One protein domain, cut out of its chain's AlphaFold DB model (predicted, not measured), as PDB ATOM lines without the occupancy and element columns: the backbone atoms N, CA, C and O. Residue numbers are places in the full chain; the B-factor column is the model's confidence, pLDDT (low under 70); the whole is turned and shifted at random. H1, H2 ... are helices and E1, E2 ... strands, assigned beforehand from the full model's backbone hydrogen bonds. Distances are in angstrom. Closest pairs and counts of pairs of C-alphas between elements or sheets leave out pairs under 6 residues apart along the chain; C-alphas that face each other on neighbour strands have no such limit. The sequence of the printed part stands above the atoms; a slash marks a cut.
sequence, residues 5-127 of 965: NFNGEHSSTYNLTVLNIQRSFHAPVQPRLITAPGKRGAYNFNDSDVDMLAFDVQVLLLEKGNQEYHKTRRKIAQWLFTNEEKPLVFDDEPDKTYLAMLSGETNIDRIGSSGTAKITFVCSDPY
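This is residues 5 to 127 of the 965 residues of the protein "Putative phage tail component, N-terminal domain-containing protein" of Melghirimyces algeriensis (UniProt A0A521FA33). A strongly twisted sheet of six strands, E1, E4, E5, E6, E7 and E8, makes a head with helix H2 packed over part of one face, and the hairpin of E2 and E3 sticks out from this head as a narrow arm along the longest axis. The short helix H1 only grazes the sheet. The printed part has 123 residues, with two named helices and eight named strands, which follow along the chain as H1, E1, E2, E3, E4, H2, E5, E6, E7 and E8; the larger sheet is branched, with the antiparallel neighbour pairs E1 and E4, E4 and E8, E5 and E6, E6 and E8, and E7 and E8, and the class is mixed, helices and strands. The whole is loose, with a radius of gyration of the C-alphas of 19.2 A and spans of 69 by 30 by 26 A.

H1, residues 11 to 14, is followed by E1, residues 16 to 22, an edge strand. E2, residues 29 to 35, and E3, residues 42 to 50, form an antiparallel hairpin at 156 degrees, with N 30 and O 49 2.8 A apart. E3 bends by 78 degrees at residue 46 and runs on into E4, residues 53 to 62, at 38 degrees. E1 is antiparallel to E4, with N 19 and O 58 2.8 A apart. H2, residues 66 to 80, is on the branched sheet at a height of 9.2 A, over E4 and, only just, E8, residues 114 to 123, with 3 of its C-alphas falling on E8. H2 runs along the strands, at 22 degrees to E4 on the local plane. H1 and H2 only just touch, with 3 pairs of C-alphas within 8 A, the closest being those of Tyr 14 and Thr 72 at 6.5 A. E5, residues 86 to 90, and E6, residues 93 to 103, form a hairpin, with N 88 and O 98 2.8 A apart; E6 bends by 98 degrees at residue 96. E7, residues 108 to 111, and E8 form a hairpin, with N 109 and O 116 2.8 A apart. E4 lies on one side of E8, with N 57 and O 119 2.8 A apart; E6 and E7 lie on the other side, with N 101 and O 122 2.9 A apart for E6. In H2 every O i to N i+4 pair is within hydrogen-bond range; H1 is too short for such a pair.

H1 begins at C-alpha 11, (62.402, -30.532, 17.152). E4 is 28.7 A long, H2 21.2 A, E6 21.7 A and E8 29.0 A; E8 ends at C-alpha 123, (47.853, -20.232, 12.329).

The C-alphas farthest apart are those of Gly 38 and Gly 65, 69.1 A. The printed part has no cut, and no link is long. The mean pLDDT of the printed part is 89.5, with residues 46 to 47 under 70.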
ATOM      1  N   ASN A   5      61.003 -26.967  12.584       96.75
ATOM      2  CA  ASN A   5      61.563 -25.823  13.280       96.75
ATOM      3  C   ASN A   5      60.417 -24.935  13.766       96.75
ATOM      4  O   ASN A   5      59.549 -24.566  12.984       96.75
ATOM      5  N   PHE A   6      60.412 -24.599  15.052       97.38
ATOM      6  CA  PHE A   6      59.469 -23.644  15.617       97.38
ATOM      7  C   PHE A   6      60.237 -22.589  16.400       97.38
ATOM      8  O   PHE A   6      61.079 -22.921  17.236       97.38
ATOM      9  N   ASN A   7      59.952 -21.315  16.140       96.06
ATOM     10  CA  ASN A   7      60.586 -20.192  16.831       96.06
ATOM     11  C   ASN A   7      62.135 -20.259  16.813       96.06
ATOM     12  O   ASN A   7      62.796 -19.933  17.798       96.06
ATOM     13  N   GLY A   8      62.713 -20.729  15.701       94.88
ATOM     14  CA  GLY A   8      64.158 -20.801  15.472       94.88
ATOM     15  C   GLY A   8      64.853 -22.055  16.009       94.88
ATOM     16  O   GLY A   8      66.021 -22.277  15.685       94.88
ATOM     17  N   GLU A   9      64.173 -22.906  16.777       96.38
ATOM     18  CA  GLU A   9      64.746 -24.155  17.282       96.38
ATOM     19  C   GLU A   9      64.125 -25.377  16.605       96.38
ATOM     20  O   GLU A   9      62.931 -25.421  16.321       96.38
ATOM     21  N   HIS A  10      64.942 -26.402  16.352       96.69
ATOM     22  CA  HIS A  10      64.490 -27.622  15.692       96.69
ATOM     23  C   HIS A  10      64.037 -28.698  16.694       96.69
ATOM     24  O   HIS A  10      64.677 -28.920  17.724       96.69
ATOM     25  N   SER A  11      62.977 -29.434  16.354       95.00
ATOM     26  CA  SER A  11      62.402 -30.532  17.152       95.00
ATOM     27  C   SER A  11      63.424 -31.584  17.623       95.00
ATOM     28  O   SER A  11      63.344 -32.079  18.753       95.00
ATOM     29  N   SER A  12      64.452 -31.872  16.817       93.06
ATOM     30  CA  SER A  12      65.511 -32.829  17.171       93.06
ATOM     31  C   SER A  12      66.349 -32.401  18.380       93.06
ATOM     32  O   SER A  12      66.877 -33.263  19.079       93.06
ATOM     33  N   THR A  13      66.445 -31.098  18.672       92.94
ATOM     34  CA  THR A  13      67.122 -30.555  19.869       92.94
ATOM     35  C   THR A  13      66.498 -31.082  21.164       92.94
ATOM     36  O   THR A  13      67.155 -31.163  22.203       92.94
ATOM     37  N   TYR A  14      65.232 -31.493  21.089       91.50
ATOM     38  CA  TYR A  14      64.430 -31.970  22.207       91.50
ATOM     39  C   TYR A  14      64.178 -33.483  22.177       91.50
ATOM     40  O   TYR A  14      63.286 -33.962  22.874       91.50
ATOM     41  N   ASN A  15      64.941 -34.242  21.378       90.19
ATOM     42  CA  ASN A  15      64.735 -35.680  21.155       90.19
ATOM     43  C   ASN A  15      63.312 -36.027  20.675       90.19
ATOM     44  O   ASN A  15      62.824 -37.136  20.913       90.19
ATOM     45  N   LEU A  16      62.644 -35.081  20.006       92.19
ATOM     46  CA  LEU A  16      61.356 -35.314  19.371       92.19
ATOM     47  C   LEU A  16      61.585 -35.853  17.965       92.19
ATOM     48  O   LEU A  16      62.280 -35.251  17.152       92.19
ATOM     49  N   THR A  17      60.985 -37.003  17.692       92.31
ATOM     50  CA  THR A  17      60.894 -37.571  16.347       92.31
ATOM     51  C   THR A  17      59.478 -37.358  15.842       92.31
ATOM     52  O   THR A  17      58.536 -37.811  16.489       92.31
ATOM     53  N   VAL A  18      59.303 -36.685  14.707       94.56
ATOM     54  CA  VAL A  18      57.976 -36.546  14.095       94.56
ATOM     55  C   VAL A  18      57.570 -37.887  13.488       94.56
ATOM     56  O   VAL A  18      58.330 -38.510  12.749       94.56
ATOM     57  N   LEU A  19      56.380 -38.356  13.853       92.50
ATOM     58  CA  LEU A  19      55.779 -39.586  13.340       92.50
ATOM     59  C   LEU A  19      54.831 -39.302  12.178       92.50
ATOM     60  O   LEU A  19      54.797 -40.061  11.214       92.50
ATOM     61  N   ASN A  20      54.034 -38.239  12.300       92.12
ATOM     62  CA  ASN A  20      53.050 -37.840  11.304       92.12
ATOM     63  C   ASN A  20      52.739 -36.346  11.441       92.12
ATOM     64  O   ASN A  20      52.694 -35.828  12.557       92.12
ATOM     65  N   ILE A  21      52.464 -35.683  10.323       92.31
ATOM     66  CA  ILE A  21      51.947 -34.314  10.276       92.31
ATOM     67  C   ILE A  21      50.625 -34.388   9.520       92.31
ATOM     68  O   ILE A  21      50.604 -34.672   8.324       92.31
ATOM     69  N   GLN A  22      49.511 -34.167  10.211       89.88
ATOM     70  CA  GLN A  22      48.216 -34.097   9.551       89.88
ATOM     71  C   GLN A  22      48.033 -32.697   8.955       89.88
ATOM     72  O   GLN A  22      47.876 -31.724   9.693       89.88
ATOM     73  N   ARG A  23      48.056 -32.625   7.619       82.38
ATOM     74  CA  ARG A  23      47.848 -31.403   6.833       82.38
ATOM     75  C   ARG A  23      46.484 -31.453   6.154       82.38
ATOM     76  O   ARG A  23      46.150 -32.444   5.505       82.38
ATOM     77  N   SER A  24      45.702 -30.395   6.314       81.62
ATOM     78  CA  SER A  24      44.503 -30.182   5.501       81.62
ATOM     79  C   SER A  24      44.918 -29.525   4.185       81.62
ATOM     80  O   SER A  24      45.827 -28.705   4.190       81.62
ATOM     81  N   PHE A  25      44.261 -29.865   3.072       76.44
ATOM     82  CA  PHE A  25      44.527 -29.231   1.766       76.44
ATOM     83  C   PHE A  25      44.108 -27.759   1.702       76.44
ATOM     84  O   PHE A  25      44.482 -27.058   0.776       76.44
ATOM     85  N   HIS A  26      43.267 -27.329   2.635       77.94
ATOM     86  CA  HIS A  26      42.849 -25.951   2.819       77.94
ATOM     87  C   HIS A  26      42.428 -25.776   4.282       77.94
ATOM     88  O   HIS A  26      42.016 -26.742   4.943       77.94
ATOM     89  N   ALA A  27      42.478 -24.549   4.791       84.81
ATOM     90  CA  ALA A  27      41.818 -24.223   6.049       84.81
ATOM     91  C   ALA A  27      40.285 -24.364   5.912       84.81
ATOM     92  O   ALA A  27      39.773 -24.381   4.790       84.81
ATOM     93  N   PRO A  28      39.514 -24.527   7.000       86.88
ATOM     94  CA  PRO A  28      38.060 -24.655   6.907       86.88
ATOM     95  C   PRO A  28      37.438 -23.481   6.132       86.88
ATOM     96  O   PRO A  28      37.675 -22.327   6.465       86.88
ATOM     97  N   VAL A  29      36.641 -23.780   5.099       87.31
ATOM     98  CA  VAL A  29      36.009 -22.767   4.235       87.31
ATOM     99  C   VAL A  29      34.505 -22.740   4.488       87.31
ATOM    100  O   VAL A  29      33.843 -23.780   4.413       87.31
ATOM    101  N   GLN A  30      33.949 -21.555   4.742       85.38
ATOM    102  CA  GLN A  30      32.511 -21.333   4.863       85.38
ATOM    103  C   GLN A  30      31.999 -20.477   3.693       85.38
ATOM    104  O   GLN A  30      32.243 -19.273   3.654       85.38
ATOM    105  N   PRO A  31      31.272 -21.064   2.724       83.81
ATOM    106  CA  PRO A  31      30.760 -20.304   1.591       83.81
ATOM    107  C   PRO A  31      29.646 -19.345   2.020       83.81
ATOM    108  O   PRO A  31      28.701 -19.736   2.716       83.81
ATOM    109  N   ARG A  32      29.702 -18.097   1.542       84.19
ATOM    110  CA  ARG A  32      28.704 -17.073   1.869       84.19
ATOM    111  C   ARG A  32      27.442 -17.242   1.022       84.19
ATOM    112  O   ARG A  32      27.305 -16.705  -0.079       84.19
ATOM    113  N   LEU A  33      26.499 -18.014   1.562       89.19
ATOM    114  CA  LEU A  33      25.243 -18.373   0.904       89.19
ATOM    115  C   LEU A  33      24.040 -17.692   1.568       89.19
ATOM    116  O   LEU A  33      23.776 -17.900   2.750       89.19
ATOM    117  N   ILE A  34      23.247 -16.940   0.795       86.44
ATOM    118  CA  ILE A  34      21.983 -16.355   1.282       86.44
ATOM    119  C   ILE A  34      20.791 -17.060   0.644       86.44
ATOM    120  O   ILE A  34      20.598 -17.030  -0.573       86.44
ATOM    121  N   THR A  35      19.939 -17.666   1.467       90.44
ATOM    122  CA  THR A  35      18.656 -18.222   1.023       90.44
ATOM    123  C   THR A  35      17.570 -17.151   1.031       90.44
ATOM    124  O   THR A  35      17.461 -16.395   1.994       90.44
ATOM    125  N   ALA A  36      16.721 -17.124   0.003       86.50
ATOM    126  CA  ALA A  36      15.577 -16.215  -0.081       86.50
ATOM    127  C   ALA A  36      14.259 -17.000  -0.240       86.50
ATOM    128  O   ALA A  36      14.230 -17.975  -1.000       86.50
ATOM    129  N   PRO A  37      13.156 -16.592   0.423       83.06
ATOM    130  CA  PRO A  37      11.849 -17.226   0.252       83.06
ATOM    131  C   PRO A  37      11.425 -17.275  -1.222       83.06
ATOM    132  O   PRO A  37      11.463 -16.267  -1.921       83.06
ATOM    133  N   GLY A  38      11.027 -18.455  -1.701       86.44
ATOM    134  CA  GLY A  38      10.600 -18.672  -3.089       86.44
ATOM    135  C   GLY A  38      11.717 -19.054  -4.071       86.44
ATOM    136  O   GLY A  38      11.404 -19.526  -5.163       86.44
ATOM    137  N   LYS A  39      13.000 -18.945  -3.692       86.19
ATOM    138  CA  LYS A  39      14.128 -19.438  -4.502       86.19
ATOM    139  C   LYS A  39      14.490 -20.872  -4.102       86.19
ATOM    140  O   LYS A  39      14.669 -21.169  -2.925       86.19
ATOM    141  N   ARG A  40      14.640 -21.772  -5.082       84.00
ATOM    142  CA  ARG A  40      15.300 -23.072  -4.860       84.00
ATOM    143  C   ARG A  40      16.814 -22.839  -4.816       84.00
ATOM    144  O   ARG A  40      17.372 -22.342  -5.788       84.00
ATOM    145  N   GLY A  41      17.458 -23.186  -3.703       85.88
ATOM    146  CA  GLY A  41      18.890 -22.938  -3.476       85.88
ATOM    147  C   GLY A  41      19.188 -21.568  -2.849       85.88
ATOM    148  O   GLY A  41      18.296 -20.907  -2.319       85.88
ATOM    149  N   ALA A  42      20.452 -21.144  -2.899       88.56
ATOM    150  CA  ALA A  42      20.937 -19.891  -2.313       88.56
ATOM    151  C   ALA A  42      21.528 -18.950  -3.378       88.56
ATOM    152  O   ALA A  42      21.722 -19.325  -4.535       88.56
ATOM    153  N   TYR A  43      21.746 -17.686  -3.031       82.38
ATOM    154  CA  TYR A  43      22.653 -16.796  -3.754       82.38
ATOM    155  C   TYR A  43      24.070 -17.041  -3.242       82.38
ATOM    156  O   TYR A  43      24.278 -17.010  -2.032       82.38
ATOM    157  N   ASN A  44      24.996 -17.311  -4.160       84.81
ATOM    158  CA  ASN A  44      26.425 -17.357  -3.880       84.81
ATOM    159  C   ASN A  44      27.001 -15.963  -4.146       84.81
ATOM    160  O   ASN A  44      26.786 -15.431  -5.234       84.81
ATOM    161  N   PHE A  45      27.680 -15.381  -3.159       74.12
ATOM    162  CA  PHE A  45      28.309 -14.061  -3.272       74.12
ATOM    163  C   PHE A  45      29.763 -14.128  -3.760       74.12
ATOM    164  O   PHE A  45      30.433 -13.106  -3.774       74.12
ATOM    165  N   ASN A  46      30.227 -15.310  -4.193       62.16
ATOM    166  CA  ASN A  46      31.582 -15.557  -4.705       62.16
ATOM    167  C   ASN A  46      32.699 -15.165  -3.723       62.16
ATOM    168  O   ASN A  46      33.831 -14.936  -4.129       62.16
ATOM    169  N   ASP A  47      32.367 -15.156  -2.436       64.81
ATOM    170  CA  ASP A  47      33.258 -14.886  -1.317       64.81
ATOM    171  C   ASP A  47      33.002 -15.957  -0.243       64.81
ATOM    172  O   ASP A  47      31.868 -16.433  -0.078       64.81
ATOM    173  N   SER A  48      34.058 -16.432   0.408       75.62
ATOM    174  CA  SER A  48      33.993 -17.496   1.413       75.62
ATOM    175  C   SER A  48      34.909 -17.163   2.574       75.62
ATOM    176  O   SER A  48      36.087 -16.888   2.368       75.62
ATOM    177  N   ASP A  49      34.383 -17.268   3.790       78.94
ATOM    178  CA  ASP A  49      35.177 -17.059   4.994       78.94
ATOM    179  C   ASP A  49      36.134 -18.250   5.156       78.94
ATOM    180  O   ASP A  49      35.699 -19.402   5.274       78.94
ATOM    181  N   VAL A  50      37.439 -17.981   5.121       82.31
ATOM    182  CA  VAL A  50      38.494 -18.967   5.388       82.31
ATOM    183  C   VAL A  50      38.897 -18.837   6.856       82.31
ATOM    184  O   VAL A  50      39.313 -17.768   7.293       82.31
ATOM    185  N   ASP A  51      38.727 -19.911   7.624       86.19
ATOM    186  CA  ASP A  51      39.053 -19.958   9.054       86.19
ATOM    187  C   ASP A  51      40.555 -20.234   9.283       86.19
ATOM    188  O   ASP A  51      41.332 -20.400   8.341       86.19
ATOM    189  N   MET A  52      40.974 -20.317  10.545       89.94
ATOM    190  CA  MET A  52      42.348 -20.619  10.949       89.94
ATOM    191  C   MET A  52      42.818 -21.990  10.433       89.94
ATOM    192  O   MET A  52      42.082 -22.983  10.479       89.94
ATOM    193  N   LEU A  53      44.087 -22.078  10.027       91.69
ATOM    194  CA  LEU A  53      44.721 -23.351   9.671       91.69
ATOM    195  C   LEU A  53      45.320 -24.011  10.916       91.69
ATOM    196  O   LEU A  53      45.975 -23.354  11.723       91.69
ATOM    197  N   ALA A  54      45.133 -25.322  11.067       92.62
ATOM    198  CA  ALA A  54      45.711 -26.083  12.171       92.62
ATOM    199  C   ALA A  54      46.536 -27.276  11.676       92.62
ATOM    200  O   ALA A  54      46.106 -28.014  10.789       92.62
ATOM    201  N   PHE A  55      47.690 -27.492  12.308       93.81
ATOM    202  CA  PHE A  55      48.568 -28.635  12.076       93.81
ATOM    203  C   PHE A  55      48.616 -29.525  13.309       93.81
ATOM    204  O   PHE A  55      49.081 -29.109  14.371       93.81
ATOM    205  N   ASP A  56      48.194 -30.775  13.146       94.31
ATOM    206  CA  ASP A  56      48.313 -31.802  14.176       94.31
ATOM    207  C   ASP A  56      49.589 -32.621  13.930       94.31
ATOM    208  O   ASP A  56      49.641 -33.500  13.065       94.31
ATOM    209  N   VAL A  57      50.634 -32.330  14.706       95.25
ATOM    210  CA  VAL A  57      51.949 -32.973  14.622       95.25
ATOM    211  C   VAL A  57      52.045 -34.069  15.677       95.25
ATOM    212  O   VAL A  57      52.121 -33.809  16.879       95.25
ATOM    213  N   GLN A  58      52.059 -35.323  15.237       94.75
ATOM    214  CA  GLN A  58      52.316 -36.459  16.114       94.75
ATOM    215  C   GLN A  58      53.818 -36.654  16.281       94.75
ATOM    216  O   GLN A  58      54.546 -36.827  15.304       94.75
ATOM    217  N   VAL A  59      54.279 -36.674  17.527       94.56
ATOM    218  CA  VAL A  59      55.691 -36.814  17.884       94.56
ATOM    219  C   VAL A  59      55.921 -37.991  18.823       94.56
ATOM    220  O   VAL A  59      55.071 -38.341  19.640       94.56
ATOM    221  N   LEU A  60      57.108 -38.578  18.730       92.75
ATOM    222  CA  LEU A  60      57.660 -39.564  19.644       92.75
ATOM    223  C   LEU A  60      58.796 -38.921  20.440       92.75
ATOM    224  O   LEU A  60      59.776 -38.454  19.864       92.75
ATOM    225  N   LEU A  61      58.684 -38.949  21.766       91.31
ATOM    226  CA  LEU A  61      59.757 -38.582  22.684       91.31
ATOM    227  C   LEU A  61      60.465 -39.849  23.177       91.31
ATOM    228  O   LEU A  61      59.830 -40.734  23.762       91.31
ATOM    229  N   LEU A  62      61.781 -39.920  22.975       86.94
ATOM    230  CA  LEU A  62      62.634 -41.016  23.445       86.94
ATOM    231  C   LEU A  62      63.597 -40.511  24.519       86.94
ATOM    232  O   LEU A  62      64.482 -39.715  24.226       86.94
ATOM    233  N   GLU A  63      63.460 -40.998  25.758       86.50
ATOM    234  CA  GLU A  63      64.312 -40.561  26.871       86.50
ATOM    235  C   GLU A  63      64.772 -41.709  27.773       86.50
ATOM    236  O   GLU A  63      64.023 -42.630  28.118       86.50
ATOM    237  N   LYS A  64      66.036 -41.642  28.209       83.19
ATOM    238  CA  LYS A  64      66.647 -42.662  29.073       83.19
ATOM    239  C   LYS A  64      66.359 -42.367  30.546       83.19
ATOM    240  O   LYS A  64      67.208 -41.863  31.270       83.19
ATOM    241  N   GLY A  65      65.166 -42.746  31.000       82.75
ATOM    242  CA  GLY A  65      64.788 -42.711  32.417       82.75
ATOM    243  C   GLY A  65      63.833 -41.576  32.797       82.75
ATOM    244  O   GLY A  65      63.536 -40.674  32.019       82.75
ATOM    245  N   ASN A  66      63.291 -41.651  34.018       83.25
ATOM    246  CA  ASN A  66      62.196 -40.775  34.458       83.25
ATOM    247  C   ASN A  66      62.614 -39.314  34.682       83.25
ATOM    248  O   ASN A  66      61.818 -38.414  34.422       83.25
ATOM    249  N   GLN A  67      63.819 -39.057  35.203       86.56
ATOM    250  CA  GLN A  67      64.245 -37.688  35.516       86.56
ATOM    251  C   GLN A  67      64.502 -36.876  34.244       86.56
ATOM    252  O   GLN A  67      64.039 -35.742  34.134       86.56
ATOM    253  N   GLU A  68      65.184 -37.477  33.275       87.75
ATOM    254  CA  GLU A  68      65.508 -36.906  31.969       87.75
ATOM    255  C   GLU A  68      64.224 -36.618  31.193       87.75
ATOM    256  O   GLU A  68      64.022 -35.480  30.776       87.75
ATOM    257  N   TYR A  69      63.276 -37.563  31.176       88.31
ATOM    258  CA  TYR A  69      61.933 -37.347  30.631       88.31
ATOM    259  C   TYR A  69      61.259 -36.079  31.184       88.31
ATOM    260  O   TYR A  69      60.779 -35.238  30.424       88.31
ATOM    261  N   HIS A  70      61.241 -35.889  32.508       88.38
ATOM    262  CA  HIS A  70      60.620 -34.702  33.104       88.38
ATOM    263  C   HIS A  70      61.374 -33.402  32.796       88.38
ATOM    264  O   HIS A  70      60.735 -32.353  32.685       88.38
ATOM    265  N   LYS A  71      62.707 -33.448  32.672       91.12
ATOM    266  CA  LYS A  71      63.518 -32.291  32.264       91.12
ATOM    267  C   LYS A  71      63.199 -31.907  30.819       91.12
ATOM    268  O   LYS A  71      62.843 -30.754  30.587       91.12
ATOM    269  N   THR A  72      63.256 -32.858  29.887       90.88
ATOM    270  CA  THR A  72      62.984 -32.620  28.463       90.88
ATOM    271  C   THR A  72      61.552 -32.136  28.251       90.88
ATOM    272  O   THR A  72      61.355 -31.113  27.605       90.88
ATOM    273  N   ARG A  73      60.559 -32.745  28.916       90.75
ATOM    274  CA  ARG A  73      59.158 -32.288  28.866       90.75
ATOM    275  C   ARG A  73      58.992 -30.813  29.248       90.75
ATOM    276  O   ARG A  73      58.234 -30.097  28.609       90.75
ATOM    277  N   ARG A  74      59.672 -30.350  30.306       92.81
ATOM    278  CA  ARG A  74      59.593 -28.942  30.742       92.81
ATOM    279  C   ARG A  74      60.266 -27.998  29.751       92.81
ATOM    280  O   ARG A  74      59.748 -26.913  29.534       92.81
ATOM    281  N   LYS A  75      61.383 -28.420  29.152       94.50
ATOM    282  CA  LYS A  75      62.063 -27.643  28.113       94.50
ATOM    283  C   LYS A  75      61.208 -27.518  26.847       94.50
ATOM    284  O   LYS A  75      61.057 -26.416  26.347       94.50
ATOM    285  N   ILE A  76      60.578 -28.611  26.405       93.75
ATOM    286  CA  ILE A  76      59.631 -28.597  25.279       93.75
ATOM    287  C   ILE A  76      58.468 -27.643  25.568       93.75
ATOM    288  O   ILE A  76      58.140 -26.815  24.730       93.75
ATOM    289  N   ALA A  77      57.876 -27.714  26.765       92.38
ATOM    290  CA  ALA A  77      56.785 -26.813  27.143       92.38
ATOM    291  C   ALA A  77      57.215 -25.337  27.135       92.38
ATOM    292  O   ALA A  77      56.450 -24.486  26.703       92.38
ATOM    293  N   GLN A  78      58.437 -25.035  27.587       94.00
ATOM    294  CA  GLN A  78      58.992 -23.681  27.549       94.00
ATOM    295  C   GLN A  78      59.253 -23.191  26.118       94.00
ATOM    296  O   GLN A  78      59.092 -22.006  25.854       94.00
ATOM    297  N   TRP A  79      59.672 -24.082  25.221       95.25
ATOM    298  CA  TRP A  79      59.964 -23.765  23.825       95.25
ATOM    299  C   TRP A  79      58.696 -23.540  22.993       95.25
ATOM    300  O   TRP A  79      58.595 -22.543  22.282       95.25
ATOM    301  N   LEU A  80      57.719 -24.446  23.102       94.56
ATOM    302  CA  LEU A  80      56.496 -24.406  22.295       94.56
ATOM    303  C   LEU A  80      55.491 -23.348  22.767       94.56
ATOM    304  O   LEU A  80      54.672 -22.893  21.976       94.56
ATOM    305  N   PHE A  81      55.509 -22.974  24.049       94.00
ATOM    306  CA  PHE A  81      54.560 -22.004  24.586       94.00
ATOM    307  C   PHE A  81      55.001 -20.565  24.293       94.00
ATOM    308  O   PHE A  81      55.919 -20.039  24.926       94.00
ATOM    309  N   THR A  82      54.299 -19.910  23.368       93.44
ATOM    310  CA  THR A  82      54.501 -18.508  22.985       93.44
ATOM    311  C   THR A  82      53.194 -17.725  23.146       93.44
ATOM    312  O   THR A  82      52.111 -18.274  22.972       93.44
ATOM    313  N   ASN A  83      53.278 -16.434  23.497       90.44
ATOM    314  CA  ASN A  83      52.097 -15.554  23.606       90.44
ATOM    315  C   ASN A  83      51.680 -14.935  22.261       90.44
ATOM    316  O   ASN A  83      50.626 -14.318  22.163       90.44
ATOM    317  N   GLU A  84      52.543 -15.054  21.260       93.38
ATOM    318  CA  GLU A  84      52.376 -14.526  19.911       93.38
ATOM    319  C   GLU A  84      52.736 -15.632  18.927       93.38
ATOM    320  O   GLU A  84      53.484 -16.560  19.270       93.38
ATOM    321  N   GLU A  85      52.263 -15.492  17.697       95.25
ATOM    322  CA  GLU A  85      52.649 -16.374  16.606       95.25
ATOM    323  C   GLU A  85      54.152 -16.288  16.344       95.25
ATOM    324  O   GLU A  85      54.770 -15.216  16.412       95.25
ATOM    325  N   LYS A  86      54.753 -17.445  16.071       97.06
ATOM    326  CA  LYS A  86      56.160 -17.582  15.709       97.06
ATOM    327  C   LYS A  86      56.299 -18.436  14.448       97.06
ATOM    328  O   LYS A  86      55.416 -19.246  14.164       97.06
ATOM    329  N   PRO A  87      57.404 -18.268  13.698       96.69
ATOM    330  CA  PRO A  87      57.676 -19.070  12.513       96.69
ATOM    331  C   PRO A  87      57.681 -20.573  12.817       96.69
ATOM    332  O   PRO A  87      58.358 -21.015  13.751       96.69
ATOM    333  N   LEU A  88      56.951 -21.333  12.008       96.69
ATOM    334  CA  LEU A  88      56.912 -22.788  11.946       96.69
ATOM    335  C   LEU A  88      57.302 -23.212  10.525       96.69
ATOM    336  O   LEU A  88      56.637 -22.830   9.564       96.69
ATOM    337  N   VAL A  89      58.367 -23.997  10.403       96.69
ATOM    338  CA  VAL A  89      58.876 -24.534   9.130       96.69
ATOM    339  C   VAL A  89      58.982 -26.047   9.266       96.69
ATOM    340  O   VAL A  89      59.492 -26.542  10.275       96.69
ATOM    341  N   PHE A  90      58.503 -26.793   8.276       95.38
ATOM    342  CA  PHE A  90      58.631 -28.249   8.246       95.38
ATOM    343  C   PHE A  90      59.818 -28.658   7.370       95.38
ATOM    344  O   PHE A  90      60.055 -28.058   6.328       95.38
ATOM    345  N   ASP A  91      60.566 -29.688   7.769       94.56
ATOM    346  CA  ASP A  91      61.787 -30.092   7.048       94.56
ATOM    347  C   ASP A  91      61.530 -30.569   5.607       94.56
ATOM    348  O   ASP A  91      62.445 -30.577   4.786       94.56
ATOM    349  N   ASP A  92      60.313 -31.033   5.317       91.56
ATOM    350  CA  ASP A  92      59.878 -31.476   3.989       91.56
ATOM    351  C   ASP A  92      59.347 -30.336   3.103       91.56
ATOM    352  O   ASP A  92      59.106 -30.569   1.922       91.56
ATOM    353  N   GLU A  93      59.217 -29.124   3.646       90.31
ATOM    354  CA  GLU A  93      58.822 -27.902   2.936       90.31
ATOM    355  C   GLU A  93      59.619 -26.694   3.482       90.31
ATOM    356  O   GLU A  93      59.072 -25.798   4.133       90.31
ATOM    357  N   PRO A  94      60.956 -26.695   3.310       91.75
ATOM    358  CA  PRO A  94      61.850 -25.754   3.988       91.75
ATOM    359  C   PRO A  94      61.751 -24.312   3.466       91.75
ATOM    360  O   PRO A  94      62.234 -23.389   4.119       91.75
ATOM    361  N   ASP A  95      61.159 -24.121   2.290       90.44
ATOM    362  CA  ASP A  95      60.944 -22.849   1.600       90.44
ATOM    363  C   ASP A  95      59.621 -22.166   1.990       90.44
ATOM    364  O   ASP A  95      59.316 -21.078   1.497       90.44
ATOM    365  N   LYS A  96      58.830 -22.786   2.875       92.56
ATOM    366  CA  LYS A  96      57.565 -22.235   3.364       92.56
ATOM    367  C   LYS A  96      57.584 -22.040   4.868       92.56
ATOM    368  O   LYS A  96      58.013 -22.892   5.643       92.56
ATOM    369  N   THR A  97      57.072 -20.890   5.284       95.12
ATOM    370  CA  THR A  97      56.945 -20.522   6.691       95.12
ATOM    371  C   THR A  97      55.489 -20.284   7.049       95.12
ATOM    372  O   THR A  97      54.807 -19.472   6.427       95.12
ATOM    373  N   TYR A  98      55.030 -20.935   8.111       94.56
ATOM    374  CA  TYR A  98      53.734 -20.680   8.730       94.56
ATOM    375  C   TYR A  98      53.925 -19.824   9.982       94.56
ATOM    376  O   TYR A  98      54.853 -20.055  10.758       94.56
ATOM    377  N   LEU A  99      53.058 -18.840  10.212       94.38
ATOM    378  CA  LEU A  99      53.017 -18.132  11.494       94.38
ATOM    379  C   LEU A  99      52.034 -18.849  12.406       94.38
ATOM    380  O   LEU A  99      50.831 -18.819  12.172       94.38
ATOM    381  N   ALA A 100      52.563 -19.527  13.420       95.38
ATOM    382  CA  ALA A 100      51.774 -20.425  14.242       95.38
ATOM    383  C   ALA A 100      51.998 -20.203  15.737       95.38
ATOM    384  O   ALA A 100      53.026 -19.691  16.181       95.38
ATOM    385  N   MET A 101      51.042 -20.655  16.536       95.31
ATOM    386  CA  MET A 101      51.151 -20.745  17.988       95.31
ATOM    387  C   MET A 101      50.623 -22.091  18.480       95.31
ATOM    388  O   MET A 101      49.794 -22.734  17.830       95.31
ATOM    389  N   LEU A 102      51.116 -22.531  19.635       95.50
ATOM    390  CA  LEU A 102      50.634 -23.751  20.274       95.50
ATOM    391  C   LEU A 102      49.173 -23.582  20.710       95.50
ATOM    392  O   LEU A 102      48.828 -22.609  21.377       95.50
ATOM    393  N   SER A 103      48.334 -24.566  20.391       92.75
ATOM    394  CA  SER A 103      46.927 -24.597  20.788       92.75
ATOM    395  C   SER A 103      46.570 -25.898  21.502       92.75
ATOM    396  O   SER A 103      47.077 -26.976  21.188       92.75
ATOM    397  N   GLY A 104      45.659 -25.799  22.469       88.19
ATOM    398  CA  GLY A 104      45.151 -26.941  23.224       88.19
ATOM    399  C   GLY A 104      46.159 -27.558  24.198       88.19
ATOM    400  O   GLY A 104      47.075 -26.906  24.698       88.19
ATOM    401  N   GLU A 105      45.941 -28.833  24.519       86.75
ATOM    402  CA  GLU A 105      46.780 -29.602  25.440       86.75
ATOM    403  C   GLU A 105      47.744 -30.521  24.680       86.75
ATOM    404  O   GLU A 105      47.350 -31.216  23.745       86.75
ATOM    405  N   THR A 106      48.994 -30.614  25.141       87.31
ATOM    406  CA  THR A 106      49.969 -31.604  24.654       87.31
ATOM    407  C   THR A 106      50.179 -32.690  25.709       87.31
ATOM    408  O   THR A 106      51.041 -32.579  26.587       87.31
ATOM    409  N   ASN A 107      49.381 -33.756  25.628       86.94
ATOM    410  CA  ASN A 107      49.482 -34.916  26.515       86.94
ATOM    411  C   ASN A 107      50.407 -35.985  25.906       86.94
ATOM    412  O   ASN A 107      50.307 -36.294  24.721       86.94
ATOM    413  N   ILE A 108      51.325 -36.531  26.715       88.19
ATOM    414  CA  ILE A 108      52.262 -37.588  26.296       88.19
ATOM    415  C   ILE A 108      51.778 -38.936  26.844       88.19
ATOM    416  O   ILE A 108      51.862 -39.180  28.052       88.19
ATOM    417  N   ASP A 109      51.357 -39.826  25.949       88.62
ATOM    418  CA  ASP A 109      50.983 -41.206  26.252       88.62
ATOM    419  C   ASP A 109      52.230 -42.085  26.304       88.62
ATOM    420  O   ASP A 109      52.903 -42.336  25.302       88.62
ATOM    421  N   ARG A 110      52.585 -42.530  27.511       83.44
ATOM    422  CA  ARG A 110      53.892 -43.134  27.778       83.44
ATOM    423  C   ARG A 110      53.844 -44.658  27.862       83.44
ATOM    424  O   ARG A 110      53.066 -45.222  28.626       83.44
ATOM    425  N   ILE A 111      54.793 -45.311  27.189       77.44
ATOM    426  CA  ILE A 111      55.069 -46.748  27.283       77.44
ATOM    427  C   ILE A 111      56.582 -46.936  27.486       77.44
ATOM    428  O   ILE A 111      57.385 -46.733  26.577       77.44
ATOM    429  N   GLY A 112      57.001 -47.304  28.700       80.00
ATOM    430  CA  GLY A 112      58.419 -47.514  29.029       80.00
ATOM    431  C   GLY A 112      59.275 -46.238  28.934       80.00
ATOM    432  O   GLY A 112      59.032 -45.253  29.641       80.00
ATOM    433  N   SER A 113      60.320 -46.269  28.103       79.81
ATOM    434  CA  SER A 113      61.240 -45.144  27.829       79.81
ATOM    435  C   SER A 113      60.818 -44.270  26.640       79.81
ATOM    436  O   SER A 113      61.545 -43.355  26.259       79.81
ATOM    437  N   SER A 114      59.659 -44.553  26.049       83.88
ATOM    438  CA  SER A 114      59.092 -43.828  24.913       83.88
ATOM    439  C   SER A 114      57.707 -43.284  25.246       83.88
ATOM    440  O   SER A 114      56.981 -43.880  26.046       83.88
ATOM    441  N   GLY A 115      57.315 -42.177  24.626       88.31
ATOM    442  CA  GLY A 115      55.938 -41.695  24.682       88.31
ATOM    443  C   GLY A 115      55.555 -40.923  23.432       88.31
ATOM    444  O   GLY A 115      56.392 -40.226  22.861       88.31
ATOM    445  N   THR A 116      54.306 -41.066  23.010       92.75
ATOM    446  CA  THR A 116      53.749 -40.364  21.849       92.75
ATOM    447  C   THR A 116      52.901 -39.188  22.301       92.75
ATOM    448  O   THR A 116      52.224 -39.277  23.321       92.75
ATOM    449  N   ALA A 117      52.916 -38.094  21.550       92.25
ATOM    450  CA  ALA A 117      52.092 -36.923  21.823       92.25
ATOM    451  C   ALA A 117      51.611 -36.273  20.533       92.25
ATOM    452  O   ALA A 117      52.243 -36.424  19.487       92.25
ATOM    453  N   LYS A 118      50.517 -35.520  20.630       94.62
ATOM    454  CA  LYS A 118      50.027 -34.656  19.560       94.62
ATOM    455  C   LYS A 118      50.262 -33.202  19.947       94.62
ATOM    456  O   LYS A 118      49.807 -32.770  21.005       94.62
ATOM    457  N   ILE A 119      50.990 -32.481  19.109       95.56
ATOM    458  CA  ILE A 119      51.198 -31.040  19.214       95.56
ATOM    459  C   ILE A 119      50.302 -30.397  18.161       95.56
ATOM    460  O   ILE A 119      50.425 -30.728  16.984       95.56
ATOM    461  N   THR A 120      49.404 -29.512  18.577       95.00
ATOM    462  CA  THR A 120      48.529 -28.779  17.658       95.00
ATOM    463  C   THR A 120      49.038 -27.351  17.525       95.00
ATOM    464  O   THR A 120      49.062 -26.602  18.502       95.00
ATOM    465  N   PHE A 121      49.441 -26.978  16.318       95.69
ATOM    466  CA  PHE A 121      49.758 -25.599  15.961       95.69
ATOM    467  C   PHE A 121      48.558 -24.973  15.258       95.69
ATOM    468  O   PHE A 121      47.957 -25.621  14.407       95.69
ATOM    469  N   VAL A 122      48.212 -23.737  15.605       94.00
ATOM    470  CA  VAL A 122      47.169 -22.952  14.928       94.00
ATOM    471  C   VAL A 122      47.805 -21.707  14.326       94.00
ATOM    472  O   VAL A 122      48.611 -21.056  14.991       94.00
ATOM    473  N   CYS A 123      47.427 -21.400  13.090       93.00
ATOM    474  CA  CYS A 123      47.853 -20.232  12.329       93.00
ATOM    475  C   CYS A 123      46.637 -19.327  12.119       93.00
ATOM    476  O   CYS A 123      45.630 -19.785  11.566       93.00
ATOM    477  N   SER A 124      46.701 -18.073  12.574       89.50
ATOM    478  CA  SER A 124      45.632 -17.099  12.318       89.50
ATOM    479  C   SER A 124      45.586 -16.671  10.851       89.50
ATOM    480  O   SER A 124      44.503 -16.494  10.303       89.50
ATOM    481  N   ASP A 125      46.753 -16.581  10.209       88.56
ATOM    482  CA  ASP A 125      46.912 -16.479   8.763       88.56
ATOM    483  C   ASP A 125      46.976 -17.902   8.171       88.56
ATOM    484  O   ASP A 125      47.938 -18.627   8.447       88.56
ATOM    485  N   PRO A 126      45.966 -18.347   7.398       90.12
ATOM    486  CA  PRO A 126      45.899 -19.724   6.918       90.12
ATOM    487  C   PRO A 126      46.872 -20.025   5.770       90.12
ATOM    488  O   PRO A 126      46.959 -21.178   5.358       90.12
ATOM    489  N   TYR A 127      47.587 -19.028   5.243       90.38
ATOM    490  CA  TYR A 127      48.430 -19.189   4.062       90.38
ATOM    491  C   TYR A 127      49.912 -19.337   4.419       90.38
ATOM    492  O   TYR A 127      50.437 -18.650   5.300       90.38
TER     493      TYR A 127